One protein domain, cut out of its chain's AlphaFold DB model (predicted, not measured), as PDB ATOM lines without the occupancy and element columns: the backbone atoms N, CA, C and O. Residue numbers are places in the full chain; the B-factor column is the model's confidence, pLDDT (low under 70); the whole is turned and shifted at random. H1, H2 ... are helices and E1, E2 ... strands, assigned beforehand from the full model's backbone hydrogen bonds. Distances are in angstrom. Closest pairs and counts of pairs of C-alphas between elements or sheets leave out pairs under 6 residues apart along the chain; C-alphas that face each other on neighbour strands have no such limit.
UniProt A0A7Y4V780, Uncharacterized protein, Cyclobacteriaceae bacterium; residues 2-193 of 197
ATOM      1  N   ILE A   2     -10.708 -33.611 -25.053       96.06
ATOM      2  CA  ILE A   2     -12.009 -34.281 -25.266       96.06
ATOM      3  C   ILE A   2     -12.079 -35.618 -24.499       96.06
ATOM      4  O   ILE A   2     -13.076 -35.922 -23.854       96.06
ATOM      5  N   ASP A   3     -10.985 -36.372 -24.489       93.44
ATOM      6  CA  ASP A   3     -10.751 -37.533 -23.622       93.44
ATOM      7  C   ASP A   3     -11.046 -37.254 -22.138       93.44
ATOM      8  O   ASP A   3     -11.824 -37.975 -21.520       93.44
ATOM      9  N   ALA A   4     -10.499 -36.173 -21.575       94.56
ATOM     10  CA  ALA A   4     -10.715 -35.789 -20.182       94.56
ATOM     11  C   ALA A   4     -12.168 -35.377 -19.917       94.56
ATOM     12  O   ALA A   4     -12.722 -35.740 -18.878       94.56
ATOM     13  N   PHE A   5     -12.804 -34.671 -20.864       95.50
ATOM     14  CA  PHE A   5     -14.241 -34.394 -20.794       95.50
ATOM     15  C   PHE A   5     -15.036 -35.687 -20.645       95.50
ATOM     16  O   PHE A   5     -16.011 -35.716 -19.906       95.50
ATOM     17  N   ASN A   6     -14.636 -36.748 -21.343       93.88
ATOM     18  CA  ASN A   6     -15.391 -37.983 -21.395       93.88
ATOM     19  C   ASN A   6     -15.103 -38.927 -20.212       93.88
ATOM     20  O   ASN A   6     -16.030 -39.444 -19.583       93.88
ATOM     21  N   ALA A   7     -13.826 -39.083 -19.858       93.19
ATOM     22  CA  ALA A   7     -13.349 -39.989 -18.818       93.19
ATOM     23  C   ALA A   7     -13.802 -39.596 -17.403       93.19
ATOM     24  O   ALA A   7     -14.058 -40.473 -16.576       93.19
ATOM     25  N   ILE A   8     -13.924 -38.298 -17.107       94.06
ATOM     26  CA  ILE A   8     -14.376 -37.839 -15.788       94.06
ATOM     27  C   ILE A   8     -15.895 -38.023 -15.679       94.06
ATOM     28  O   ILE A   8     -16.649 -37.695 -16.595       94.06
ATOM     29  N   ASN A   9     -16.350 -38.606 -14.569       93.19
ATOM     30  CA  ASN A   9     -17.761 -38.926 -14.366       93.19
ATOM     31  C   ASN A   9     -18.602 -37.665 -14.090       93.19
ATOM     32  O   ASN A   9     -18.155 -36.734 -13.422       93.19
ATOM     33  N   GLY A  10     -19.855 -37.687 -14.544       93.25
ATOM     34  CA  GLY A  10     -20.846 -36.650 -14.287       93.25
ATOM     35  C   GLY A  10     -20.716 -35.413 -15.177       93.25
ATOM     36  O   GLY A  10     -20.086 -35.434 -16.230       93.25
ATOM     37  N   TYR A  11     -21.386 -34.344 -14.751       96.50
ATOM     38  CA  TYR A  11     -21.281 -33.012 -15.331       96.50
ATOM     39  C   TYR A  11     -21.182 -32.000 -14.192       96.50
ATOM     40  O   TYR A  11     -22.093 -31.884 -13.374       96.50
ATOM     41  N   ASP A  12     -20.062 -31.293 -14.118       96.06
ATOM     42  CA  ASP A  12     -19.737 -30.380 -13.025       96.06
ATOM     43  C   ASP A  12     -18.994 -29.136 -13.542       96.06
ATOM     44  O   ASP A  12     -18.925 -28.869 -14.745       96.06
ATOM     45  N   SER A  13     -18.411 -28.360 -12.623       97.38
ATOM     46  CA  SER A  13     -17.676 -27.146 -12.982       97.38
ATOM     47  C   SER A  13     -16.427 -27.392 -13.835       97.38
ATOM     48  O   SER A  13     -15.997 -26.475 -14.534       97.38
ATOM     49  N   PHE A  14     -15.831 -28.589 -13.798       97.25
ATOM     50  CA  PHE A  14     -14.729 -28.936 -14.693       97.25
ATOM     51  C   PHE A  14     -15.246 -29.028 -16.131       97.25
ATOM     52  O   PHE A  14     -14.700 -28.382 -17.028       97.25
ATOM     53  N   HIS A  15     -16.347 -29.754 -16.330       97.56
ATOM     54  CA  HIS A  15     -16.946 -29.968 -17.645       97.56
ATOM     55  C   HIS A  15     -17.433 -28.659 -18.267       97.56
ATOM     56  O   HIS A  15     -17.096 -28.365 -19.414       97.56
ATOM     57  N   SER A  16     -18.162 -27.834 -17.511       97.75
ATOM     58  CA  SER A  16     -18.689 -26.570 -18.039       97.75
ATOM     59  C   SER A  16     -17.583 -25.575 -18.399       97.75
ATOM     60  O   SER A  16     -17.651 -24.928 -19.444       97.75
ATOM     61  N   LYS A  17     -16.507 -25.496 -17.604       98.12
ATOM     62  CA  LYS A  17     -15.332 -24.672 -17.938       98.12
ATOM     63  C   LYS A  17     -14.614 -25.181 -19.183       98.12
ATOM     64  O   LYS A  17     -14.194 -24.374 -20.010       98.12
ATOM     65  N   LEU A  18     -14.496 -26.499 -19.334       97.88
ATOM     66  CA  LEU A  18     -13.876 -27.109 -20.505       97.88
ATOM     67  C   LEU A  18     -14.689 -26.853 -21.783       97.88
ATOM     68  O   LEU A  18     -14.119 -26.442 -22.792       97.88
ATOM     69  N   LEU A  19     -16.016 -27.000 -21.731       97.75
ATOM     70  CA  LEU A  19     -16.894 -26.646 -22.853       97.75
ATOM     71  C   LEU A  19     -16.862 -25.143 -23.152       97.75
ATOM     72  O   LEU A  19     -16.818 -24.754 -24.318       97.75
ATOM     73  N   GLY A  20     -16.811 -24.293 -22.122       98.12
ATOM     74  CA  GLY A  20     -16.623 -22.850 -22.277       98.12
ATOM     75  C   GLY A  20     -15.322 -22.511 -23.008       98.12
ATOM     76  O   GLY A  20     -15.325 -21.701 -23.935       98.12
ATOM     77  N   TYR A  21     -14.224 -23.185 -22.661       97.94
ATOM     78  CA  TYR A  21     -12.962 -23.060 -23.383       97.94
ATOM     79  C   TYR A  21     -13.085 -23.523 -24.841       97.94
ATOM     80  O   TYR A  21     -12.651 -22.802 -25.741       97.94
ATOM     81  N   PHE A  22     -13.715 -24.672 -25.110       97.88
ATOM     82  CA  PHE A  22     -13.909 -25.125 -26.489       97.88
ATOM     83  C   PHE A  22     -14.720 -24.131 -27.315       97.88
ATOM     84  O   PHE A  22     -14.284 -23.752 -28.399       97.88
ATOM     85  N   LYS A  23     -15.832 -23.630 -26.774       97.50
ATOM     86  CA  LYS A  23     -16.668 -22.617 -27.425       97.50
ATOM     87  C   LYS A  23     -15.879 -21.361 -27.795       97.50
ATOM     88  O   LYS A  23     -16.041 -20.840 -28.891       97.50
ATOM     89  N   LEU A  24     -15.051 -20.863 -26.876       97.00
ATOM     90  CA  LEU A  24     -14.351 -19.585 -27.040       97.00
ATOM     91  C   LEU A  24     -13.050 -19.698 -27.838       97.00
ATOM     92  O   LEU A  24     -12.614 -18.717 -28.431       97.00
ATOM     93  N   SER A  25     -12.383 -20.853 -27.807       96.88
ATOM     94  CA  SER A  25     -11.001 -20.990 -28.290       96.88
ATOM     95  C   SER A  25     -10.781 -22.110 -29.300       96.88
ATOM     96  O   SER A  25      -9.692 -22.189 -29.874       96.88
ATOM     97  N   ARG A  26     -11.747 -23.010 -29.495       96.88
ATOM     98  CA  ARG A  26     -11.585 -24.207 -30.339       96.88
ATOM     99  C   ARG A  26     -12.774 -24.483 -31.254       96.88
ATOM    100  O   ARG A  26     -12.706 -25.437 -32.010       96.88
ATOM    101  N   TRP A  27     -13.836 -23.686 -31.230       96.50
ATOM    102  CA  TRP A  27     -15.001 -23.897 -32.085       96.50
ATOM    103  C   TRP A  27     -14.930 -23.045 -33.350       96.50
ATOM    104  O   TRP A  27     -14.796 -21.823 -33.279       96.50
ATOM    105  N   ASP A  28     -15.056 -23.692 -34.504       95.00
ATOM    106  CA  ASP A  28     -15.342 -23.020 -35.764       95.00
ATOM    107  C   ASP A  28     -16.857 -22.985 -35.980       95.00
ATOM    108  O   ASP A  28     -17.475 -24.015 -36.238       95.00
ATOM    109  N   ALA A  29     -17.468 -21.808 -35.852       92.62
ATOM    110  CA  ALA A  29     -18.915 -21.662 -36.010       92.62
ATOM    111  C   ALA A  29     -19.383 -21.774 -37.471       92.62
ATOM    112  O   ALA A  29     -20.536 -22.132 -37.705       92.62
ATOM    113  N   THR A  30     -18.505 -21.495 -38.437       91.06
ATOM    114  CA  THR A  30     -18.819 -21.595 -39.868       91.06
ATOM    115  C   THR A  30     -18.826 -23.057 -40.282       91.06
ATOM    116  O   THR A  30     -19.820 -23.573 -40.794       91.06
ATOM    117  N   ASP A  31     -17.732 -23.752 -39.981       90.50
ATOM    118  CA  ASP A  31     -17.566 -25.151 -40.354       90.50
ATOM    119  C   ASP A  31     -18.196 -26.107 -39.341       90.50
ATOM    120  O   ASP A  31     -18.306 -27.296 -39.621       90.50
ATOM    121  N   ARG A  32     -18.666 -25.624 -38.190       93.19
ATOM    122  CA  ARG A  32     -19.249 -26.437 -37.112       93.19
ATOM    123  C   ARG A  32     -18.352 -27.618 -36.715       93.19
ATOM    124  O   ARG A  32     -18.827 -28.746 -36.588       93.19
ATOM    125  N   VAL A  33     -17.059 -27.348 -36.538       95.38
ATOM    126  CA  VAL A  33     -16.038 -28.331 -36.137       95.38
ATOM    127  C   VAL A  33     -15.176 -27.796 -34.998       95.38
ATOM    128  O   VAL A  33     -15.046 -26.584 -34.800       95.38
ATOM    129  N   LEU A  34     -14.553 -28.710 -34.256       97.12
ATOM    130  CA  LEU A  34     -13.504 -28.361 -33.304       97.12
ATOM    131  C   LEU A  34     -12.153 -28.242 -34.024       97.12
ATOM    132  O   LEU A  34     -11.753 -29.116 -34.790       97.12
ATOM    133  N   VAL A  35     -11.425 -27.163 -33.755       96.62
ATOM    134  CA  VAL A  35     -10.114 -26.859 -34.344       96.62
ATOM    135  C   VAL A  35      -9.012 -27.018 -33.304       96.62
ATOM    136  O   VAL A  35      -9.229 -26.783 -32.119       96.62
ATOM    137  N   SER A  36      -7.820 -27.416 -33.737       95.19
ATOM    138  CA  SER A  36      -6.659 -27.638 -32.869       95.19
ATOM    139  C   SER A  36      -5.879 -26.342 -32.630       95.19
ATOM    140  O   SER A  36      -5.656 -25.943 -31.482       95.19
ATOM    141  N   TRP A  37      -5.537 -25.629 -33.711       94.19
ATOM    142  CA  TRP A  37      -4.639 -24.473 -33.666       94.19
ATOM    143  C   TRP A  37      -5.188 -23.271 -34.459       94.19
ATOM    144  O   TRP A  37      -4.764 -23.005 -35.585       94.19
ATOM    145  N   PRO A  38      -6.143 -22.506 -33.891       94.06
ATOM    146  CA  PRO A  38      -6.679 -21.314 -34.542       94.06
ATOM    147  C   PRO A  38      -5.571 -20.349 -34.987       94.06
ATOM    148  O   PRO A  38      -4.683 -20.017 -34.206       94.06
ATOM    149  N   GLY A  39      -5.646 -19.889 -36.239       92.75
ATOM    150  CA  GLY A  39      -4.675 -18.959 -36.826       92.75
ATOM    151  C   GLY A  39      -3.383 -19.603 -37.341       92.75
ATOM    152  O   GLY A  39      -2.533 -18.887 -37.861       92.75
ATOM    153  N   ASN A  40      -3.226 -20.924 -37.227       94.81
ATOM    154  CA  ASN A  40      -2.086 -21.662 -37.766       94.81
ATOM    155  C   ASN A  40      -2.461 -22.421 -39.051       94.81
ATOM    156  O   ASN A  40      -3.636 -22.704 -39.280       94.81
ATOM    157  N   TYR A  41      -1.464 -22.772 -39.869       92.44
ATOM    158  CA  TYR A  41      -1.642 -23.651 -41.028       92.44
ATOM    159  C   TYR A  41      -2.232 -25.012 -40.625       92.44
ATOM    160  O   TYR A  41      -3.224 -25.445 -41.202       92.44
ATOM    161  N   TYR A  42      -1.734 -25.616 -39.545       92.12
ATOM    162  CA  TYR A  42      -2.240 -26.873 -38.980       92.12
ATOM    163  C   TYR A  42      -3.514 -26.660 -38.146       92.12
ATOM    164  O   TYR A  42      -3.704 -27.269 -37.101       92.12
ATOM    165  N   ARG A  43      -4.411 -25.755 -38.559       95.56
ATOM    166  CA  ARG A  43      -5.620 -25.383 -37.802       95.56
ATOM    167  C   ARG A  43      -6.445 -26.588 -37.369       95.56
ATOM    168  O   ARG A  43      -6.964 -26.598 -36.251       95.56
ATOM    169  N   TYR A  44      -6.574 -27.572 -38.245       96.50
ATOM    170  CA  TYR A  44      -7.405 -28.747 -38.051       96.50
ATOM    171  C   TYR A  44      -6.546 -29.958 -37.675       96.50
ATOM    172  O   TYR A  44      -5.405 -30.074 -38.111       96.50
ATOM    173  N   ALA A  45      -7.110 -30.843 -36.859       96.75
ATOM    174  CA  ALA A  45      -6.527 -32.132 -36.510       96.75
ATOM    175  C   ALA A  45      -7.639 -33.175 -36.563       96.75
ATOM    176  O   ALA A  45      -8.746 -32.892 -36.092       96.75
ATOM    177  N   LEU A  46      -7.354 -34.345 -37.129       97.94
ATOM    178  CA  LEU A  46      -8.348 -35.390 -37.362       97.94
ATOM    179  C   LEU A  46      -9.075 -35.811 -36.077       97.94
ATOM    180  O   LEU A  46     -10.300 -35.928 -36.089       97.94
ATOM    181  N   ASP A  47      -8.352 -35.951 -34.962       96.56
ATOM    182  CA  ASP A  47      -8.908 -36.397 -33.674       96.56
ATOM    183  C   ASP A  47     -10.097 -35.549 -33.215       96.56
ATOM    184  O   ASP A  47     -11.060 -36.049 -32.639       96.56
ATOM    185  N   ASN A  48     -10.085 -34.245 -33.501       97.44
ATOM    186  CA  ASN A  48     -11.181 -33.357 -33.114       97.44
ATOM    187  C   ASN A  48     -12.501 -33.685 -33.831       97.44
ATOM    188  O   ASN A  48     -13.571 -33.340 -33.326       97.44
ATOM    189  N   TYR A  49     -12.434 -34.327 -34.998       98.00
ATOM    190  CA  TYR A  49     -13.587 -34.681 -35.818       98.00
ATOM    191  C   TYR A  49     -14.192 -35.992 -35.322       98.00
ATOM    192  O   TYR A  49     -15.382 -36.034 -35.002       98.00
ATOM    193  N   SER A  50     -13.364 -37.033 -35.207       98.00
ATOM    194  CA  SER A  50     -13.756 -38.358 -34.720       98.00
ATOM    195  C   SER A  50     -14.163 -38.305 -33.245       98.00
ATOM    196  O   SER A  50     -15.277 -38.692 -32.892       98.00
ATOM    197  N   TRP A  51     -13.323 -37.751 -32.366       97.62
ATOM    198  CA  TRP A  51     -13.599 -37.714 -30.929       97.62
ATOM    199  C   TRP A  51     -14.701 -36.722 -30.591       97.62
ATOM    200  O   TRP A  51     -15.485 -36.988 -29.684       97.62
ATOM    201  N   GLY A  52     -14.801 -35.605 -31.318       96.50
ATOM    202  CA  GLY A  52     -15.915 -34.670 -31.164       96.50
ATOM    203  C   GLY A  52     -17.256 -35.368 -31.388       96.50
ATOM    204  O   GLY A  52     -18.156 -35.262 -30.554       96.50
ATOM    205  N   TYR A  53     -17.350 -36.163 -32.457       97.44
ATOM    206  CA  TYR A  53     -18.536 -36.964 -32.745       97.44
ATOM    207  C   TYR A  53     -18.795 -38.051 -31.692       97.44
ATOM    208  O   TYR A  53     -19.930 -38.234 -31.245       97.44
ATOM    209  N   CYS A  54     -17.751 -38.764 -31.263       97.44
ATOM    210  CA  CYS A  54     -17.926 -39.879 -30.339       97.44
ATOM    211  C   CYS A  54     -18.196 -39.450 -28.887       97.44
ATOM    212  O   CYS A  54     -18.882 -40.181 -28.176       97.44
ATOM    213  N   ALA A  55     -17.715 -38.278 -28.457       96.44
ATOM    214  CA  ALA A  55     -17.789 -37.821 -27.067       96.44
ATOM    215  C   ALA A  55     -18.945 -36.856 -26.770       96.44
ATOM    216  O   ALA A  55     -19.447 -36.832 -25.645       96.44
ATOM    217  N   PHE A  56     -19.364 -36.033 -27.737       95.88
ATOM    218  CA  PHE A  56     -20.384 -35.010 -27.503       95.88
ATOM    219  C   PHE A  56     -21.748 -35.448 -28.036       95.88
ATOM    220  O   PHE A  56     -21.919 -35.768 -29.212       95.88
ATOM    221  N   GLN A  57     -22.751 -35.444 -27.157       94.38
ATOM    222  CA  GLN A  57     -24.128 -35.727 -27.552       94.38
ATOM    223  C   GLN A  57     -24.619 -34.696 -28.576       94.38
ATOM    224  O   GLN A  57     -24.410 -33.495 -28.396       94.38
ATOM    225  N   ASP A  58     -25.297 -35.162 -29.625       94.62
ATOM    226  CA  ASP A  58     -25.868 -34.332 -30.698       94.62
ATOM    227  C   ASP A  58     -24.822 -33.591 -31.551       94.62
ATOM    228  O   ASP A  58     -25.139 -32.602 -32.218       94.62
ATOM    229  N   PHE A  59     -23.560 -34.034 -31.533       96.25
ATOM    230  CA  PHE A  59     -22.532 -33.440 -32.383       96.25
ATOM    231  C   PHE A  59     -22.865 -33.655 -33.874       96.25
ATOM    232  O   PHE A  59     -23.338 -34.735 -34.245       96.25
ATOM    233  N   PRO A  60     -22.644 -32.660 -34.758       94.94
ATOM    234  CA  PRO A  60     -23.104 -32.750 -36.142       94.94
ATOM    235  C   PRO A  60     -22.474 -33.921 -36.900       94.94
ATOM    236  O   PRO A  60     -21.254 -34.002 -37.022       94.94
ATOM    237  N   THR A  61     -23.296 -34.775 -37.516       95.12
ATOM    238  CA  THR A  61     -22.824 -35.870 -38.390       95.12
ATOM    239  C   THR A  61     -22.019 -35.364 -39.588       95.12
ATOM    240  O   THR A  61     -21.138 -36.066 -40.081       95.12
ATOM    241  N   SER A  62     -22.255 -34.119 -40.022       95.44
ATOM    242  CA  SER A  62     -21.473 -33.467 -41.080       95.44
ATOM    243  C   SER A  62     -19.988 -33.323 -40.737       95.44
ATOM    244  O   SER A  62     -19.179 -33.191 -41.653       95.44
ATOM    245  N   THR A  63     -19.598 -33.415 -39.457       96.56
ATOM    246  CA  THR A  63     -18.182 -33.473 -39.065       96.56
ATOM    247  C   THR A  63     -17.477 -34.668 -39.713       96.56
ATOM    248  O   THR A  63     -16.356 -34.534 -40.182       96.56
ATOM    249  N   LEU A  64     -18.150 -35.816 -39.854       97.38
ATOM    250  CA  LEU A  64     -17.540 -37.023 -40.420       97.38
ATOM    251  C   LEU A  64     -17.290 -36.910 -41.926       97.38
ATOM    252  O   LEU A  64     -16.344 -37.498 -42.429       97.38
ATOM    253  N   GLN A  65     -18.118 -36.141 -42.635       96.56
ATOM    254  CA  GLN A  65     -17.895 -35.810 -44.048       96.56
ATOM    255  C   GLN A  65     -16.777 -34.774 -44.188       96.56
ATOM    256  O   GLN A  65     -15.934 -34.858 -45.072       96.56
ATOM    257  N   LYS A  66     -16.722 -33.798 -43.277       97.25
ATOM    258  CA  LYS A  66     -15.661 -32.783 -43.272       97.25
ATOM    259  C   LYS A  66     -14.289 -33.361 -42.936       97.25
ATOM    260  O   LYS A  66     -13.298 -32.721 -43.263       97.25
ATOM    261  N   ALA A  67     -14.210 -34.554 -42.345       97.94
ATOM    262  CA  ALA A  67     -12.948 -35.261 -42.146       97.94
ATOM    263  C   ALA A  67     -12.246 -35.634 -43.471       97.94
ATOM    264  O   ALA A  67     -11.046 -35.902 -43.468       97.94
ATOM    265  N   ASP A  68     -12.929 -35.561 -44.621       97.69
ATOM    266  CA  ASP A  68     -12.318 -35.764 -45.945       97.69
ATOM    267  C   ASP A  68     -11.181 -34.767 -46.240       97.69
ATOM    268  O   ASP A  68     -10.301 -35.024 -47.070       97.69
ATOM    269  N   ILE A  69     -11.116 -33.650 -45.503       97.38
ATOM    270  CA  ILE A  69      -9.967 -32.740 -45.555       97.38
ATOM    271  C   ILE A  69      -8.654 -33.391 -45.110       97.38
ATOM    272  O   ILE A  69      -7.619 -32.797 -45.373       97.38
ATOM    273  N   PHE A  70      -8.670 -34.568 -44.481       98.44
ATOM    274  CA  PHE A  70      -7.483 -35.337 -44.089       98.44
ATOM    275  C   PHE A  70      -7.302 -36.618 -44.913       98.44
ATOM    276  O   PHE A  70      -6.285 -37.295 -44.784       98.44
ATOM    277  N   LEU A  71      -8.285 -36.962 -45.755       98.62
ATOM    278  CA  LEU A  71      -8.267 -38.177 -46.561       98.62
ATOM    279  C   LEU A  71      -7.106 -38.134 -47.561       98.62
ATOM    280  O   LEU A  71      -6.892 -37.123 -48.245       98.62
ATOM    281  N   THR A  72      -6.368 -39.236 -47.635       98.75
ATOM    282  CA  THR A  72      -5.174 -39.388 -48.464       98.75
ATOM    283  C   THR A  72      -4.936 -40.851 -48.843       98.75
ATOM    284  O   THR A  72      -5.598 -41.765 -48.350       98.75
ATOM    285  N   THR A  73      -4.031 -41.093 -49.788       98.75
ATOM    286  CA  THR A  73      -3.664 -42.437 -50.250       98.75
ATOM    287  C   THR A  73      -2.166 -42.516 -50.457       98.75
ATOM    288  O   THR A  73      -1.593 -41.684 -51.157       98.75
ATOM    289  N   HIS A  74      -1.543 -43.541 -49.880       98.56
ATOM    290  CA  HIS A  74      -0.095 -43.711 -49.885       98.56
ATOM    291  C   HIS A  74       0.326 -45.147 -50.137       98.56
ATOM    292  O   HIS A  74      -0.399 -46.101 -49.861       98.56
ATOM    293  N   THR A  75       1.541 -45.302 -50.655       98.50
ATOM    294  CA  THR A  75       2.189 -46.611 -50.760       98.50
ATOM    295  C   THR A  75       2.830 -46.970 -49.425       98.50
ATOM    296  O   THR A  75       3.714 -46.255 -48.956       98.50
ATOM    297  N   ALA A  76       2.420 -48.094 -48.844       98.38
ATOM    298  CA  ALA A  76       2.926 -48.568 -47.568       98.38
ATOM    299  C   ALA A  76       4.400 -49.008 -47.655       98.38
ATOM    300  O   ALA A  76       4.765 -49.799 -48.533       98.38
ATOM    301  N   THR A  77       5.250 -48.572 -46.721       98.00
ATOM    302  CA  THR A  77       6.655 -49.013 -46.644       98.00
ATOM    303  C   THR A  77       6.750 -50.521 -46.410       98.00
ATOM    304  O   THR A  77       7.572 -51.190 -47.034       98.00
ATOM    305  N   VAL A  78       5.874 -51.070 -45.562       96.50
ATOM    306  CA  VAL A  78       5.927 -52.467 -45.091       96.50
ATOM    307  C   VAL A  78       5.773 -53.516 -46.191       96.50
ATOM    308  O   VAL A  78       6.365 -54.588 -46.093       96.50
ATOM    309  N   ASN A  79       4.980 -53.242 -47.230       96.50
ATOM    310  CA  ASN A  79       4.655 -54.242 -48.255       96.50
ATOM    311  C   ASN A  79       4.324 -53.664 -49.640       96.50
ATOM    312  O   ASN A  79       3.947 -54.418 -50.532       96.50
ATOM    313  N   ARG A  80       4.479 -52.346 -49.836       97.75
ATOM    314  CA  ARG A  80       4.221 -51.637 -51.101       97.75
ATOM    315  C   ARG A  80       2.755 -51.606 -51.549       97.75
ATOM    316  O   ARG A  80       2.489 -51.192 -52.675       97.75
ATOM    317  N   SER A  81       1.809 -51.988 -50.693       98.00
ATOM    318  CA  SER A  81       0.378 -51.861 -50.987       98.00
ATOM    319  C   SER A  81      -0.047 -50.395 -51.024       98.00
ATOM    320  O   SER A  81       0.461 -49.577 -50.259       98.00
ATOM    321  N   SER A  82      -1.008 -50.068 -51.889       98.56
ATOM    322  CA  SER A  82      -1.705 -48.779 -51.844       98.56
ATOM    323  C   SER A  82      -2.751 -48.812 -50.734       98.56
ATOM    324  O   SER A  82      -3.603 -49.709 -50.727       98.56
ATOM    325  N   VAL A  83      -2.681 -47.846 -49.821       98.75
ATOM    326  CA  VAL A  83      -3.554 -47.734 -48.648       98.75
ATOM    327  C   VAL A  83      -4.215 -46.367 -48.634       98.75
ATOM    328  O   VAL A  83      -3.534 -45.352 -48.794       98.75
ATOM    329  N   THR A  84      -5.526 -46.345 -48.431       98.88
ATOM    330  CA  THR A  84      -6.342 -45.137 -48.315       98.88
ATOM    331  C   THR A  84      -6.837 -44.980 -46.882       98.88
ATOM    332  O   THR A  84      -7.342 -45.916 -46.273       98.88
ATOM    333  N   GLY A  85      -6.707 -43.780 -46.334       98.75
ATOM    334  CA  GLY A  85      -7.130 -43.473 -44.974       98.75
ATOM    335  C   GLY A  85      -6.893 -42.005 -44.662       98.75
ATOM    336  O   GLY A  85      -6.786 -41.180 -45.569       98.75
ATOM    337  N   TYR A  86      -6.798 -41.670 -43.385       98.75
ATOM    338  CA  TYR A  86      -6.705 -40.283 -42.941       98.75
ATOM    339  C   TYR A  86      -5.303 -39.973 -42.416       98.75
ATOM    340  O   TYR A  86      -4.710 -40.796 -41.724       98.75
ATOM    341  N   CYS A  87      -4.782 -38.788 -42.734       98.12
ATOM    342  CA  CYS A  87      -3.624 -38.211 -42.045       98.12
ATOM    343  C   CYS A  87      -4.078 -37.535 -40.735       98.12
ATOM    344  O   CYS A  87      -5.254 -37.203 -40.584       98.12
ATOM    345  N   PHE A  88      -3.172 -37.306 -39.781       95.56
ATOM    346  CA  PHE A  88      -3.492 -36.544 -38.560       95.56
ATOM    347  C   PHE A  88      -3.797 -35.065 -38.857       95.56
ATOM    348  O   PHE A  88      -4.557 -34.441 -38.110       95.56
ATOM    349  N   ASP A  89      -3.246 -34.502 -39.940       95.62
ATOM    350  CA  ASP A  89      -3.487 -33.122 -40.362       95.62
ATOM    351  C   ASP A  89      -3.560 -32.933 -41.892       95.62
ATOM    352  O   ASP A  89      -3.712 -33.883 -42.664       95.62
ATOM    353  N   ILE A  90      -3.606 -31.669 -42.322       95.19
ATOM    354  CA  ILE A  90      -3.916 -31.269 -43.697       95.19
ATOM    355  C   ILE A  90      -2.744 -31.405 -44.681       95.19
ATOM    356  O   ILE A  90      -2.967 -31.205 -45.876       95.19
ATOM    357  N   ASP A  91      -1.526 -31.718 -44.227       94.56
ATOM    358  CA  ASP A  91      -0.387 -31.940 -45.129       94.56
ATOM    359  C   ASP A  91      -0.516 -33.240 -45.940       94.56
ATOM    360  O   ASP A  91      -0.016 -33.328 -47.065       94.56
ATOM    361  N   LYS A  92      -1.284 -34.199 -45.405       96.56
ATOM    362  CA  LYS A  92      -1.666 -35.465 -46.033       96.56
ATOM    363  C   LYS A  92      -0.487 -36.309 -46.496       96.56
ATOM    364  O   LYS A  92      -0.629 -37.041 -47.480       96.56
ATOM    365  N   ASP A  93       0.653 -36.242 -45.823       96.94
ATOM    366  CA  ASP A  93       1.883 -36.889 -46.289       96.94
ATOM    367  C   ASP A  93       1.982 -38.395 -45.964       96.94
ATOM    368  O   ASP A  93       2.820 -39.101 -46.532       96.94
ATOM    369  N   ASN A  94       1.073 -38.913 -45.133       97.69
ATOM    370  CA  ASN A  94       0.955 -40.328 -44.787       97.69
ATOM    371  C   ASN A  94      -0.504 -40.737 -44.518       97.69
ATOM    372  O   ASN A  94      -1.370 -39.894 -44.299       97.69
ATOM    373  N   VAL A  95      -0.785 -42.043 -44.517       98.69
ATOM    374  CA  VAL A  95      -1.974 -42.587 -43.846       98.69
ATOM    375  C   VAL A  95      -1.592 -42.922 -42.409       98.69
ATOM    376  O   VAL A  95      -0.663 -43.701 -42.179       98.69
ATOM    377  N   TRP A  96      -2.349 -42.372 -41.463       98.56
ATOM    378  CA  TRP A  96      -2.190 -42.564 -40.029       98.56
ATOM    379  C   TRP A  96      -3.227 -43.587 -39.526       98.56
ATOM    380  O   TRP A  96      -4.423 -43.272 -39.458       98.56
ATOM    381  N   PRO A  97      -2.835 -44.838 -39.204       98.69
ATOM    382  CA  PRO A  97      -3.788 -45.903 -38.891       98.69
ATOM    383  C   PRO A  97      -4.532 -45.682 -37.579       98.69
ATOM    384  O   PRO A  97      -5.701 -46.038 -37.495       98.69
ATOM    385  N   GLU A  98      -3.905 -45.047 -36.586       98.50
ATOM    386  CA  GLU A  98      -4.589 -44.640 -35.355       98.50
ATOM    387  C   GLU A  98      -5.776 -43.719 -35.673       98.50
ATOM    388  O   GLU A  98      -6.912 -44.055 -35.348       98.50
ATOM    389  N   GLY A  99      -5.549 -42.618 -36.389       98.38
ATOM    390  CA  GLY A  99      -6.610 -41.697 -36.793       98.38
ATOM    391  C   GLY A  99      -7.659 -42.321 -37.709       98.38
ATOM    392  O   GLY A  99      -8.859 -42.080 -37.565       98.38
ATOM    393  N   THR A 100      -7.226 -43.185 -38.625       98.88
ATOM    394  CA  THR A 100      -8.142 -43.950 -39.480       98.88
ATOM    395  C   THR A 100      -9.022 -44.879 -38.633       98.88
ATOM    396  O   THR A 100     -10.232 -44.935 -38.845       98.88
ATOM    397  N   GLY A 101      -8.464 -45.529 -37.609       98.81
ATOM    398  CA  GLY A 101      -9.205 -46.348 -36.649       98.81
ATOM    399  C   GLY A 101     -10.198 -45.543 -35.808       98.81
ATOM    400  O   GLY A 101     -11.320 -45.994 -35.575       98.81
ATOM    401  N   GLN A 102      -9.858 -44.309 -35.435       98.75
ATOM    402  CA  GLN A 102     -10.811 -43.399 -34.793       98.75
ATOM    403  C   GLN A 102     -12.006 -43.073 -35.697       98.75
ATOM    404  O   GLN A 102     -13.147 -43.035 -35.229       98.75
ATOM    405  N   MET A 103     -11.765 -42.852 -36.993       98.88
ATOM    406  CA  MET A 103     -12.832 -42.617 -37.969       98.88
ATOM    407  C   MET A 103     -13.711 -43.853 -38.167       98.88
ATOM    408  O   MET A 103     -14.926 -43.704 -38.256       98.88
ATOM    409  N   ILE A 104     -13.139 -45.062 -38.167       98.88
ATOM    410  CA  ILE A 104     -13.906 -46.322 -38.206       98.88
ATOM    411  C   ILE A 104     -14.911 -46.368 -37.051       98.88
ATOM    412  O   ILE A 104     -16.105 -46.551 -37.291       98.88
ATOM    413  N   VAL A 105     -14.459 -46.126 -35.817       98.81
ATOM    414  CA  VAL A 105     -15.336 -46.100 -34.633       98.81
ATOM    415  C   VAL A 105     -16.421 -45.024 -34.767       98.81
ATOM    416  O   VAL A 105     -17.594 -45.282 -34.491       98.81
ATOM    417  N   ALA A 106     -16.066 -43.828 -35.239       98.69
ATOM    418  CA  ALA A 106     -17.028 -42.748 -35.443       98.69
ATOM    419  C   ALA A 106     -18.082 -43.091 -36.510       98.69
ATOM    420  O   ALA A 106     -19.271 -42.827 -36.315       98.69
ATOM    421  N   TYR A 107     -17.680 -43.738 -37.608       98.81
ATOM    422  CA  TYR A 107     -18.599 -44.224 -38.635       98.81
ATOM    423  C   TYR A 107     -19.533 -45.314 -38.111       98.81
ATOM    424  O   TYR A 107     -20.733 -45.248 -38.374       98.81
ATOM    425  N   GLN A 108     -19.028 -46.262 -37.318       98.75
ATOM    426  CA  GLN A 108     -19.855 -47.286 -36.668       98.75
ATOM    427  C   GLN A 108     -20.892 -46.655 -35.738       98.75
ATOM    428  O   GLN A 108     -22.078 -46.973 -35.832       98.75
ATOM    429  N   LYS A 109     -20.481 -45.689 -34.904       98.06
ATOM    430  CA  LYS A 109     -21.390 -44.933 -34.028       98.06
ATOM    431  C   LYS A 109     -22.472 -44.188 -34.821       98.06
ATOM    432  O   LYS A 109     -23.610 -44.103 -34.366       98.06
ATOM    433  N   ALA A 110     -22.138 -43.685 -36.011       97.94
ATOM    434  CA  ALA A 110     -23.073 -43.017 -36.919       97.94
ATOM    435  C   ALA A 110     -23.973 -43.975 -37.722       97.94
ATOM    436  O   ALA A 110     -24.820 -43.514 -38.488       97.94
ATOM    437  N   GLY A 111     -23.777 -45.292 -37.605       98.06
ATOM    438  CA  GLY A 111     -24.459 -46.298 -38.423       98.06
ATOM    439  C   GLY A 111     -23.949 -46.396 -39.868       98.06
ATOM    440  O   GLY A 111     -24.563 -47.078 -40.686       98.06
ATOM    441  N   ASN A 112     -22.832 -45.745 -40.204       98.38
ATOM    442  CA  ASN A 112     -22.200 -45.818 -41.521       98.38
ATOM    443  C   ASN A 112     -21.207 -46.993 -41.597       98.38
ATOM    444  O   ASN A 112     -19.996 -46.813 -41.736       98.38
ATOM    445  N   PHE A 113     -21.732 -48.213 -41.497       98.44
ATOM    446  CA  PHE A 113     -20.913 -49.427 -41.502       98.44
ATOM    447  C   PHE A 113     -20.146 -49.633 -42.813       98.44
ATOM    448  O   PHE A 113     -19.015 -50.092 -42.776       98.44
ATOM    449  N   SER A 114     -20.682 -49.188 -43.955       98.56
ATOM    450  CA  SER A 114     -19.985 -49.296 -45.244       98.56
ATOM    451  C   SER A 114     -18.639 -48.565 -45.254       98.56
ATOM    452  O   SER A 114     -17.652 -49.100 -45.754       98.56
ATOM    453  N   SER A 115     -18.575 -47.348 -44.695       98.56
ATOM    454  CA  SER A 115     -17.301 -46.626 -44.564       98.56
ATOM    455  C   SER A 115     -16.392 -47.268 -43.519       98.56
ATOM    456  O   SER A 115     -15.188 -47.352 -43.742       98.56
ATOM    457  N   ALA A 116     -16.952 -47.740 -42.402       98.81
ATOM    458  CA  ALA A 116     -16.180 -48.429 -41.374       98.81
ATOM    459  C   ALA A 116     -15.488 -49.689 -41.923       98.81
ATOM    460  O   ALA A 116     -14.278 -49.826 -41.767       98.81
ATOM    461  N   ASP A 117     -16.228 -50.551 -42.622       98.88
ATOM    462  CA  ASP A 117     -15.721 -51.801 -43.199       98.88
ATOM    463  C   ASP A 117     -14.665 -51.537 -44.279       98.88
ATOM    464  O   ASP A 117     -13.643 -52.223 -44.338       98.88
ATOM    465  N   TYR A 118     -14.875 -50.504 -45.104       98.88
ATOM    466  CA  TYR A 118     -13.897 -50.081 -46.102       98.88
ATOM    467  C   TYR A 118     -12.561 -49.705 -45.452       98.88
ATOM    468  O   TYR A 118     -11.523 -50.264 -45.803       98.88
ATOM    469  N   TYR A 119     -12.576 -48.796 -44.475       98.88
ATOM    470  CA  TYR A 119     -11.339 -48.340 -43.840       98.88
ATOM    471  C   TYR A 119     -10.701 -49.401 -42.938       98.88
ATOM    472  O   TYR A 119      -9.480 -49.400 -42.782       98.88
ATOM    473  N   LEU A 120     -11.481 -50.340 -42.391       98.81
ATOM    474  CA  LEU A 120     -10.944 -51.503 -41.684       98.81
ATOM    475  C   LEU A 120     -10.065 -52.342 -42.620       98.81
ATOM    476  O   LEU A 120      -8.905 -52.603 -42.303       98.81
ATOM    477  N   ALA A 121     -10.582 -52.673 -43.806       98.88
ATOM    478  CA  ALA A 121      -9.837 -53.411 -44.823       98.88
ATOM    479  C   ALA A 121      -8.601 -52.638 -45.323       98.88
ATOM    480  O   ALA A 121      -7.582 -53.244 -45.658       98.88
ATOM    481  N   GLU A 122      -8.651 -51.303 -45.361       98.88
ATOM    482  CA  GLU A 122      -7.479 -50.478 -45.678       98.88
ATOM    483  C   GLU A 122      -6.399 -50.556 -44.585       98.88
ATOM    484  O   GLU A 122      -5.226 -50.743 -44.914       98.88
ATOM    485  N   ILE A 123      -6.763 -50.488 -43.298       98.62
ATOM    486  CA  ILE A 123      -5.807 -50.647 -42.186       98.62
ATOM    487  C   ILE A 123      -5.166 -52.043 -42.198       98.62
ATOM    488  O   ILE A 123      -3.962 -52.163 -41.963       98.62
ATOM    489  N   GLU A 124      -5.918 -53.098 -42.518       98.38
ATOM    490  CA  GLU A 124      -5.397 -54.475 -42.569       98.38
ATOM    491  C   GLU A 124      -4.256 -54.652 -43.585       98.38
ATOM    492  O   GLU A 124      -3.366 -55.487 -43.393       98.38
ATOM    493  N   LYS A 125      -4.193 -53.812 -44.625       98.62
ATOM    494  CA  LYS A 125      -3.061 -53.793 -45.569       98.62
ATOM    495  C   LYS A 125      -1.745 -53.377 -44.914       98.62
ATOM    496  O   LYS A 125      -0.699 -53.566 -45.526       98.62
ATOM    497  N   LEU A 126      -1.762 -52.807 -43.713       98.19
ATOM    498  CA  LEU A 126      -0.572 -52.355 -42.991       98.19
ATOM    499  C   LEU A 126      -0.059 -53.375 -41.967       98.19
ATOM    500  O   LEU A 126       0.928 -53.099 -41.289       98.19
ATOM    501  N   LEU A 127      -0.682 -54.551 -41.854       97.19
ATOM    502  CA  LEU A 127      -0.277 -55.570 -40.888       97.19
ATOM    503  C   LEU A 127       1.175 -56.028 -41.102       97.19
ATOM    504  O   LEU A 127       1.560 -56.544 -42.155       97.19
ATOM    505  N   VAL A 128       1.970 -55.906 -40.044       95.81
ATOM    506  CA  VAL A 128       3.347 -56.385 -39.935       95.81
ATOM    507  C   VAL A 128       3.350 -57.660 -39.110       95.81
ATOM    508  O   VAL A 128       2.945 -57.674 -37.949       95.81
ATOM    509  N   LYS A 129       3.832 -58.752 -39.705       95.12
ATOM    510  CA  LYS A 129       3.960 -60.038 -39.016       95.12
ATOM    511  C   LYS A 129       5.077 -59.988 -37.974       95.12
ATOM    512  O   LYS A 129       6.173 -59.501 -38.249       95.12
ATOM    513  N   SER A 130       4.826 -60.540 -36.791       92.62
ATOM    514  CA  SER A 130       5.850 -60.680 -35.758       92.62
ATOM    515  C   SER A 130       6.907 -61.714 -36.153       92.62
ATOM    516  O   SER A 130       6.591 -62.829 -36.572       92.62
ATOM    517  N   ASN A 131       8.175 -61.363 -35.937       89.00
ATOM    518  CA  ASN A 131       9.302 -62.286 -36.095       89.00
ATOM    519  C   ASN A 131       9.462 -63.246 -34.900       89.00
ATOM    520  O   ASN A 131      10.204 -64.218 -35.002       89.00
ATOM    521  N   LEU A 132       8.798 -62.970 -33.770       92.19
ATOM    522  CA  LEU A 132       8.888 -63.773 -32.542       92.19
ATOM    523  C   LEU A 132       7.695 -64.718 -32.370       92.19
ATOM    524  O   LEU A 132       7.846 -65.815 -31.838       92.19
ATOM    525  N   TYR A 133       6.514 -64.301 -32.829       93.94
ATOM    526  CA  TYR A 133       5.262 -65.029 -32.640       93.94
ATOM    527  C   TYR A 133       4.572 -65.218 -34.000       93.94
ATOM    528  O   TYR A 133       3.997 -64.264 -34.520       93.94
ATOM    529  N   PRO A 134       4.591 -66.428 -34.596       89.94
ATOM    530  CA  PRO A 134       4.133 -66.659 -35.972       89.94
ATOM    531  C   PRO A 134       2.674 -66.287 -36.271       89.94
ATOM    532  O   PRO A 134       2.322 -66.140 -37.440       89.94
ATOM    533  N   THR A 135       1.842 -66.172 -35.237       92.56
ATOM    534  CA  THR A 135       0.417 -65.825 -35.318       92.56
ATOM    535  C   THR A 135       0.119 -64.398 -34.856       92.56
ATOM    536  O   THR A 135      -1.045 -64.015 -34.817       92.56
ATOM    537  N   ALA A 136       1.135 -63.620 -34.471       94.25
ATOM    538  CA  ALA A 136       0.955 -62.243 -34.032       94.25
ATOM    539  C   ALA A 136       1.275 -61.264 -35.162       94.25
ATOM    540  O   ALA A 136       2.249 -61.429 -35.903       94.25
ATOM    541  N   TYR A 137       0.468 -60.216 -35.232       96.50
ATOM    542  CA  TYR A 137       0.620 -59.100 -36.149       96.50
ATOM    543  C   TYR A 137       0.490 -57.802 -35.359       96.50
ATOM    544  O   TYR A 137      -0.075 -57.799 -34.267       96.50
ATOM    545  N   GLY A 138       1.011 -56.721 -35.917       97.38
ATOM    546  CA  GLY A 138       0.744 -55.377 -35.429       97.38
ATOM    547  C   GLY A 138       0.760 -54.378 -36.572       97.38
ATOM    548  O   GLY A 138       1.180 -54.699 -37.684       97.38
ATOM    549  N   ILE A 139       0.293 -53.173 -36.304       98.50
ATOM    550  CA  ILE A 139       0.075 -52.118 -37.285       98.50
ATOM    551  C   ILE A 139       1.050 -50.981 -36.971       98.50
ATOM    552  O   ILE A 139       1.161 -50.576 -35.812       98.50
ATOM    553  N   PRO A 140       1.797 -50.466 -37.961       98.25
ATOM    554  CA  PRO A 140       2.708 -49.354 -37.749       98.25
ATOM    555  C   PRO A 140       1.971 -48.062 -37.382       98.25
ATOM    556  O   PRO A 140       0.752 -47.943 -37.521       98.25
ATOM    557  N   TYR A 141       2.718 -47.072 -36.902       98.31
ATOM    558  CA  TYR A 141       2.173 -45.746 -36.613       98.31
ATOM    559  C   TYR A 141       1.764 -45.002 -37.888       98.31
ATOM    560  O   TYR A 141       0.816 -44.236 -37.853       98.31
ATOM    561  N   SER A 142       2.435 -45.225 -39.015       98.31
ATOM    562  CA  SER A 142       2.140 -44.559 -40.289       98.31
ATOM    563  C   SER A 142       2.333 -45.505 -41.476       98.31
ATOM    564  O   SER A 142       2.989 -46.541 -41.371       98.31
ATOM    565  N   SER A 143       1.761 -45.179 -42.637       98.44
ATOM    566  CA  SER A 143       1.969 -45.968 -43.861       98.44
ATOM    567  C   SER A 143       3.368 -45.795 -44.459       98.44
ATOM    568  O   SER A 143       3.875 -46.701 -45.112       98.44
ATOM    569  N   ASN A 144       3.971 -44.620 -44.293       98.00
ATOM    570  CA  ASN A 144       5.294 -44.248 -44.792       98.00
ATOM    571  C   ASN A 144       6.002 -43.370 -43.740       98.00
ATOM    572  O   ASN A 144       5.397 -43.055 -42.714       98.00
ATOM    573  N   PHE A 145       7.258 -42.975 -43.972       94.69
ATOM    574  CA  PHE A 145       8.020 -42.200 -42.985       94.69
ATOM    575  C   PHE A 145       7.298 -40.926 -42.534       94.69
ATOM    576  O   PHE A 145       7.276 -40.677 -41.340       94.69
ATOM    577  N   GLY A 146       6.686 -40.185 -43.463       92.81
ATOM    578  CA  GLY A 146       5.840 -39.023 -43.189       92.81
ATOM    579  C   GLY A 146       6.440 -37.990 -42.235       92.81
ATOM    580  O   GLY A 146       7.646 -37.947 -41.954       92.81
ATOM    581  N   THR A 147       5.559 -37.159 -41.709       93.06
ATOM    582  CA  THR A 147       5.854 -36.232 -40.626       93.06
ATOM    583  C   THR A 147       4.868 -36.429 -39.482       93.06
ATOM    584  O   THR A 147       4.001 -37.294 -39.534       93.06
ATOM    585  N   HIS A 148       5.092 -35.764 -38.358       90.81
ATOM    586  CA  HIS A 148       4.126 -35.647 -37.280       90.81
ATOM    587  C   HIS A 148       3.367 -34.333 -37.428       90.81
ATOM    588  O   HIS A 148       3.784 -33.450 -38.177       90.81
ATOM    589  N   TYR A 149       2.328 -34.155 -36.610       87.38
ATOM    590  CA  TYR A 149       1.566 -32.913 -36.567       87.38
ATOM    591  C   TYR A 149       2.481 -31.682 -36.519       87.38
ATOM    592  O   TYR A 149       3.321 -31.572 -35.620       87.38
ATOM    593  N   ALA A 150       2.302 -30.761 -37.464       86.44
ATOM    594  CA  ALA A 150       3.187 -29.622 -37.714       86.44
ATOM    595  C   ALA A 150       4.505 -29.900 -38.482       86.44
ATOM    596  O   ALA A 150       5.438 -29.096 -38.394       86.44
ATOM    597  N   ASN A 151       4.552 -30.960 -39.299       87.94
ATOM    598  CA  ASN A 151       5.532 -31.209 -40.372       87.94
ATOM    599  C   ASN A 151       6.997 -31.354 -39.929       87.94
ATOM    600  O   ASN A 151       7.923 -30.914 -40.613       87.94
ATOM    601  N   ALA A 152       7.240 -31.975 -38.776       92.81
ATOM    602  CA  ALA A 152       8.576 -32.488 -38.472       92.81
ATOM    603  C   ALA A 152       8.606 -34.015 -38.618       92.81
ATOM    604  O   ALA A 152       7.582 -34.662 -38.426       92.81
ATOM    605  N   PRO A 153       9.740 -34.618 -39.007       95.94
ATOM    606  CA  PRO A 153       9.754 -36.026 -39.391       95.94
ATOM    607  C   PRO A 153       9.358 -36.965 -38.248       95.94
ATOM    608  O   PRO A 153       9.697 -36.714 -37.087       95.94
ATOM    609  N   LEU A 154       8.688 -38.075 -38.573       96.69
ATOM    610  CA  LEU A 154       8.438 -39.129 -37.589       96.69
ATOM    611  C   LEU A 154       9.736 -39.839 -37.187       96.69
ATOM    612  O   LEU A 154      10.793 -39.717 -37.812       96.69
ATOM    613  N   TRP A 155       9.662 -40.591 -36.091       96.75
ATOM    614  CA  TRP A 155      10.798 -41.350 -35.587       96.75
ATOM    615  C   TRP A 155      11.090 -42.578 -36.456       96.75
ATOM    616  O   TRP A 155      10.227 -43.131 -37.140       96.75
ATOM    617  N   GLN A 156      12.327 -43.069 -36.377       97.06
ATOM    618  CA  GLN A 156      12.729 -44.273 -37.092       97.06
ATOM    619  C   GLN A 156      11.866 -45.479 -36.692       97.06
ATOM    620  O   GLN A 156      11.845 -45.907 -35.536       97.06
ATOM    621  N   GLY A 157      11.229 -46.087 -37.690       96.12
ATOM    622  CA  GLY A 157      10.385 -47.260 -37.509       96.12
ATOM    623  C   GLY A 157       8.906 -46.950 -37.304       96.12
ATOM    624  O   GLY A 157       8.145 -47.903 -37.161       96.12
ATOM    625  N   ALA A 158       8.490 -45.678 -37.317       97.50
ATOM    626  CA  ALA A 158       7.076 -45.300 -37.279       97.50
ATOM    627  C   ALA A 158       6.255 -45.996 -38.379       97.50
ATOM    628  O   ALA A 158       5.118 -46.383 -38.145       97.50
ATOM    629  N   ASP A 159       6.867 -46.251 -39.532       97.88
ATOM    630  CA  ASP A 159       6.233 -46.833 -40.711       97.88
ATOM    631  C   ASP A 159       6.488 -48.332 -40.906       97.88
ATOM    632  O   ASP A 159       6.071 -48.907 -41.906       97.88
ATOM    633  N   THR A 160       7.215 -48.974 -39.988       96.44
ATOM    634  CA  THR A 160       7.665 -50.371 -40.153       96.44
ATOM    635  C   THR A 160       7.569 -51.226 -38.895       96.44
ATOM    636  O   THR A 160       7.634 -52.451 -38.994       96.44
ATOM    637  N   LYS A 161       7.411 -50.626 -37.711       95.94
ATOM    638  CA  LYS A 161       7.283 -51.343 -36.436       95.94
ATOM    639  C   LYS A 161       5.872 -51.183 -35.871       95.94
ATOM    640  O   LYS A 161       5.361 -50.070 -35.929       95.94
ATOM    641  N   PRO A 162       5.287 -52.238 -35.270       96.19
ATOM    642  CA  PRO A 162       4.005 -52.147 -34.577       96.19
ATOM    643  C   PRO A 162       3.932 -50.983 -33.587       96.19
ATOM    644  O   PRO A 162       4.896 -50.713 -32.861       96.19
ATOM    645  N   CYS A 163       2.779 -50.325 -33.544       97.50
ATOM    646  CA  CYS A 163       2.482 -49.213 -32.662       97.50
ATOM    647  C   CYS A 163       1.197 -49.492 -31.878       97.50
ATOM    648  O   CYS A 163       0.143 -49.751 -32.456       97.50
ATOM    649  N   VAL A 164       1.283 -49.371 -30.550       97.69
ATOM    650  CA  VAL A 164       0.180 -49.691 -29.629       97.69
ATOM    651  C   VAL A 164      -1.087 -48.896 -29.941       97.69
ATOM    652  O   VAL A 164      -2.178 -49.440 -29.812       97.69
ATOM    653  N   SER A 165      -0.972 -47.628 -30.340       97.69
ATOM    654  CA  SER A 165      -2.146 -46.796 -30.605       97.69
ATOM    655  C   SER A 165      -2.879 -47.214 -31.882       97.69
ATOM    656  O   SER A 165      -4.102 -47.358 -31.851       97.69
ATOM    657  N   SER A 166      -2.148 -47.499 -32.964       98.44
ATOM    658  CA  SER A 166      -2.703 -48.077 -34.194       98.44
ATOM    659  C   SER A 166      -3.384 -49.419 -33.928       98.44
ATOM    660  O   SER A 166      -4.521 -49.627 -34.348       98.44
ATOM    661  N   ASP A 167      -2.718 -50.306 -33.181       98.50
ATOM    662  CA  ASP A 167      -3.267 -51.613 -32.808       98.50
ATOM    663  C   ASP A 167      -4.547 -51.471 -31.970       98.50
ATOM    664  O   ASP A 167      -5.543 -52.148 -32.227       98.50
ATOM    665  N   ALA A 168      -4.552 -50.568 -30.985       98.56
ATOM    666  CA  ALA A 168      -5.699 -50.347 -30.110       98.56
ATOM    667  C   ALA A 168      -6.920 -49.831 -30.881       98.56
ATOM    668  O   ALA A 168      -8.003 -50.397 -30.747       98.56
ATOM    669  N   TRP A 169      -6.757 -48.801 -31.715       98.69
ATOM    670  CA  TRP A 169      -7.870 -48.244 -32.488       98.69
ATOM    671  C   TRP A 169      -8.378 -49.190 -33.574       98.69
ATOM    672  O   TRP A 169      -9.585 -49.245 -33.810       98.69
ATOM    673  N   TYR A 170      -7.498 -49.992 -34.178       98.69
ATOM    674  CA  TYR A 170      -7.921 -51.090 -35.044       98.69
ATOM    675  C   TYR A 170      -8.787 -52.100 -34.281       98.69
ATOM    676  O   TYR A 170      -9.886 -52.421 -34.726       98.69
ATOM    677  N   LEU A 171      -8.345 -52.551 -33.101       98.62
ATOM    678  CA  LEU A 171      -9.121 -53.476 -32.272       98.62
ATOM    679  C   LEU A 171     -10.457 -52.874 -31.829       98.62
ATOM    680  O   LEU A 171     -11.459 -53.583 -31.819       98.62
ATOM    681  N   PHE A 172     -10.506 -51.580 -31.510       98.69
ATOM    682  CA  PHE A 172     -11.759 -50.882 -31.219       98.69
ATOM    683  C   PHE A 172     -12.723 -50.933 -32.408       98.69
ATOM    684  O   PHE A 172     -13.889 -51.279 -32.220       98.69
ATOM    685  N   GLY A 173     -12.232 -50.704 -33.628       98.69
ATOM    686  CA  GLY A 173     -13.017 -50.867 -34.852       98.69
ATOM    687  C   GLY A 173     -13.498 -52.306 -35.072       98.69
ATOM    688  O   GLY A 173     -14.689 -52.524 -35.281       98.69
ATOM    689  N   VAL A 174     -12.612 -53.303 -34.964       98.50
ATOM    690  CA  VAL A 174     -12.964 -54.732 -35.127       98.50
ATOM    691  C   VAL A 174     -14.023 -55.170 -34.113       98.50
ATOM    692  O   VAL A 174     -14.957 -55.892 -34.454       98.50
ATOM    693  N   LEU A 175     -13.885 -54.738 -32.860       98.56
ATOM    694  CA  LEU A 175     -14.772 -55.115 -31.759       98.56
ATOM    695  C   LEU A 175     -16.033 -54.244 -31.674       98.56
ATOM    696  O   LEU A 175     -16.849 -54.467 -30.780       98.56
ATOM    697  N   GLN A 176     -16.185 -53.256 -32.566       97.81
ATOM    698  CA  GLN A 176     -17.243 -52.239 -32.519       97.81
ATOM    699  C   GLN A 176     -17.349 -51.573 -31.140       97.81
ATOM    700  O   GLN A 176     -18.433 -51.331 -30.603       97.81
ATOM    701  N   PHE A 177     -16.193 -51.312 -30.537       97.94
ATOM    702  CA  PHE A 177     -16.073 -50.724 -29.218       97.94
ATOM    703  C   PHE A 177     -15.744 -49.239 -29.345       97.94
ATOM    704  O   PHE A 177     -14.674 -48.872 -29.818       97.94
ATOM    705  N   ASP A 178     -16.649 -48.379 -28.879       97.31
ATOM    706  CA  ASP A 178     -16.411 -46.938 -28.784       97.31
ATOM    707  C   ASP A 178     -15.798 -46.596 -27.411       97.31
ATOM    708  O   ASP A 178     -16.535 -46.556 -26.415       97.31
ATOM    709  N   PRO A 179     -14.480 -46.308 -27.312       95.56
ATOM    710  CA  PRO A 179     -13.863 -45.922 -26.042       95.56
ATOM    711  C   PRO A 179     -14.416 -44.591 -25.512       95.56
ATOM    712  O   PRO A 179     -14.309 -44.308 -24.318       95.56
ATOM    713  N   MET A 180     -15.044 -43.784 -26.372       95.62
ATOM    714  CA  MET A 180     -15.662 -42.517 -26.004       95.62
ATOM    715  C   MET A 180     -17.144 -42.669 -25.615       95.62
ATOM    716  O   MET A 180     -17.789 -41.691 -25.246       95.62
ATOM    717  N   ALA A 181     -17.696 -43.886 -25.591       93.44
ATOM    718  CA  ALA A 181     -19.046 -44.113 -25.075       93.44
ATOM    719  C   ALA A 181     -19.139 -43.949 -23.544       93.44
ATOM    720  O   ALA A 181     -20.238 -43.785 -22.999       93.44
ATOM    721  N   VAL A 182     -18.002 -43.982 -22.835       89.69
ATOM    722  CA  VAL A 182     -17.972 -43.825 -21.377       89.69
ATOM    723  C   VAL A 182     -18.560 -42.474 -20.973       89.69
ATOM    724  O   VAL A 182     -18.131 -41.427 -21.432       89.69
ATOM    725  N   ASN A 183     -19.578 -42.491 -20.117       88.44
ATOM    726  CA  ASN A 183     -20.309 -41.295 -19.701       88.44
ATOM    727  C   ASN A 183     -20.884 -40.438 -20.855       88.44
ATOM    728  O   ASN A 183     -21.147 -39.264 -20.625       88.44
ATOM    729  N   TYR A 184     -21.131 -40.984 -22.056       91.81
ATOM    730  CA  TYR A 184     -21.655 -40.212 -23.201       91.81
ATOM    731  C   TYR A 184     -22.969 -39.475 -22.883       91.81
ATOM    732  O   TYR A 184     -23.163 -38.320 -23.252       91.81
ATOM    733  N   ASN A 185     -23.853 -40.116 -22.109       90.75
ATOM    734  CA  ASN A 185     -25.136 -39.553 -21.674       90.75
ATOM    735  C   ASN A 185     -25.016 -38.668 -20.418       90.75
ATOM    736  O   ASN A 185     -25.927 -38.633 -19.585       90.75
ATOM    737  N   LYS A 186     -23.891 -37.968 -20.241       89.94
ATOM    738  CA  LYS A 186     -23.761 -36.959 -19.185       89.94
ATOM    739  C   LYS A 186     -24.755 -35.828 -19.449       89.94
ATOM    740  O   LYS A 186     -24.950 -35.417 -20.588       89.94
ATOM    741  N   ALA A 187     -25.439 -35.368 -18.400       91.94
ATOM    742  CA  ALA A 187     -26.549 -34.417 -18.485       91.94
ATOM    743  C   ALA A 187     -26.070 -32.986 -18.817       91.94
ATOM    744  O   ALA A 187     -26.217 -32.071 -18.010       91.94
ATOM    745  N   ILE A 188     -25.462 -32.805 -19.994       95.75
ATOM    746  CA  ILE A 188     -24.934 -31.529 -20.483       95.75
ATOM    747  C   ILE A 188     -26.117 -30.573 -20.704       95.75
ATOM    748  O   ILE A 188     -26.988 -30.875 -21.531       95.75
ATOM    749  N   PRO A 189     -26.166 -29.418 -20.019       96.12
ATOM    750  CA  PRO A 189     -27.192 -28.412 -20.248       96.12
ATOM    751  C   PRO A 189     -27.196 -27.937 -21.703       96.12
ATOM    752  O   PRO A 189     -26.141 -27.707 -22.290       96.12
ATOM    753  N   LEU A 190     -28.381 -27.710 -22.280       95.31
ATOM    754  CA  LEU A 190     -28.508 -27.235 -23.666       95.31
ATOM    755  C   LEU A 190     -27.731 -25.928 -23.916       95.31
ATOM    756  O   LEU A 190     -27.155 -25.751 -24.984       95.31
ATOM    757  N   ALA A 191     -27.660 -25.046 -22.913       95.19
ATOM    758  CA  ALA A 191     -26.908 -23.791 -22.988       95.19
ATOM    759  C   ALA A 191     -25.396 -23.990 -23.225       95.19
ATOM    760  O   ALA A 191     -24.743 -23.116 -23.804       95.19
ATOM    761  N   ASP A 192     -24.860 -25.146 -22.824       96.69
ATOM    762  CA  ASP A 192     -23.443 -25.488 -22.943       96.69
ATOM    763  C   ASP A 192     -23.140 -26.274 -24.235       96.69
ATOM    764  O   ASP A 192     -21.985 -26.340 -24.662       96.69
ATOM    765  N   LYS A 193     -24.169 -26.798 -24.921       96.56
ATOM    766  CA  LYS A 193     -24.063 -27.482 -26.222       96.56
ATOM    767  C   LYS A 193     -23.960 -26.488 -27.384       96.56
ATOM    768  O   LYS A 193     -24.833 -26.399 -28.246       96.56
TER     769      LYS A 193
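What this domain is: This is residues 2 to 193 of the 197 residues of an uncharacterized protein of Cyclobacteriaceae bacterium (UniProt A0A7Y4V780). What does this model look like? H5 runs through the core, with H6 and H7 beside it as an up-and-down bundle and H3 on another side, next to H4; the small strand hairpin of E1 and E2 packs with E2 on H5 and H6. H1 packs on H3, and H2 lies beyond at one end of the long axis, with the loop around Leu 132 at the other. What is the make-up? The printed part has 192 residues, with seven named helices and two named strands in the order H1 H2 H3 H4 E1 E2 H5 H6 H7; the sheet, E1 - E2, is antiparallel, and the class is mostly helix, though under half of the residues are in named elements. It is compact, with a radius of gyration of the C-alphas of 17.0 A and spans of 53 by 35 by 28 A.

How they stand to each other: How is the sheet paired? E1, residues 71 to 75, and E2, residues 82 to 86, form an antiparallel hairpin at 151 degrees, with N 72 and O 85 within hydrogen-bond range at 2.9 A. What surrounds the hub? The hub H5, residues 97 to 109, touches H6, residues 113 to 124, at Ile 104 and Ala 116, whose C-alphas, the closest, are 4.4 A apart; it touches H7, residues 164 to 174, at Glu 98 and Ser 166, 4.1 A between the closest C-alphas. These three helices are a bundle, each running against the one before it. H5 also touches H3, residues 47 to 55, the closest C-alphas being those of Ser 50 and Met 103, 5.4 A apart. What lies farther out? H3 forms a helical hairpin with H4, residues 62 to 70, their closest C-alphas being those of Tyr 49 and Thr 63, 5.8 A apart. H3 also touches H1, residues 2 to 7, at Asn 6 and Ala 55, 6.2 A between the closest C-alphas; H2, residues 13 to 25, is close but not clearly touching H1, with C-alphas of Phe 5 and His 15 closest at 6.1 A. Are the helix backbones regular in their N and O pairs? Every O i to N i+4 pair is within hydrogen-bond range in H1, H2, H3, H5, H6 and H7; H4 has 2 of 5, and 5 of 6 O i to N i+3 pairs.

Where its parts are: Where does the first element begin? H1 starts at C-alpha 2, (-12.009, -34.281, -25.266). How long are the longer elements? H5 measures 18.3 A, H2 17.8 A, H6 16.4 A and H7 15.1 A. Where does the last one end? H7 ends at C-alpha 174, (-12.964, -54.732, -35.127).

The domain as a whole: How large is it? The two C-alphas farthest apart, of Leu 132 and Ala 191, are 54.5 A apart. Is the printed part continuous and confident? It has no cut; the links H2 to H3 and H6 to H7 are long, and no printed residue is under 70 in pLDDT.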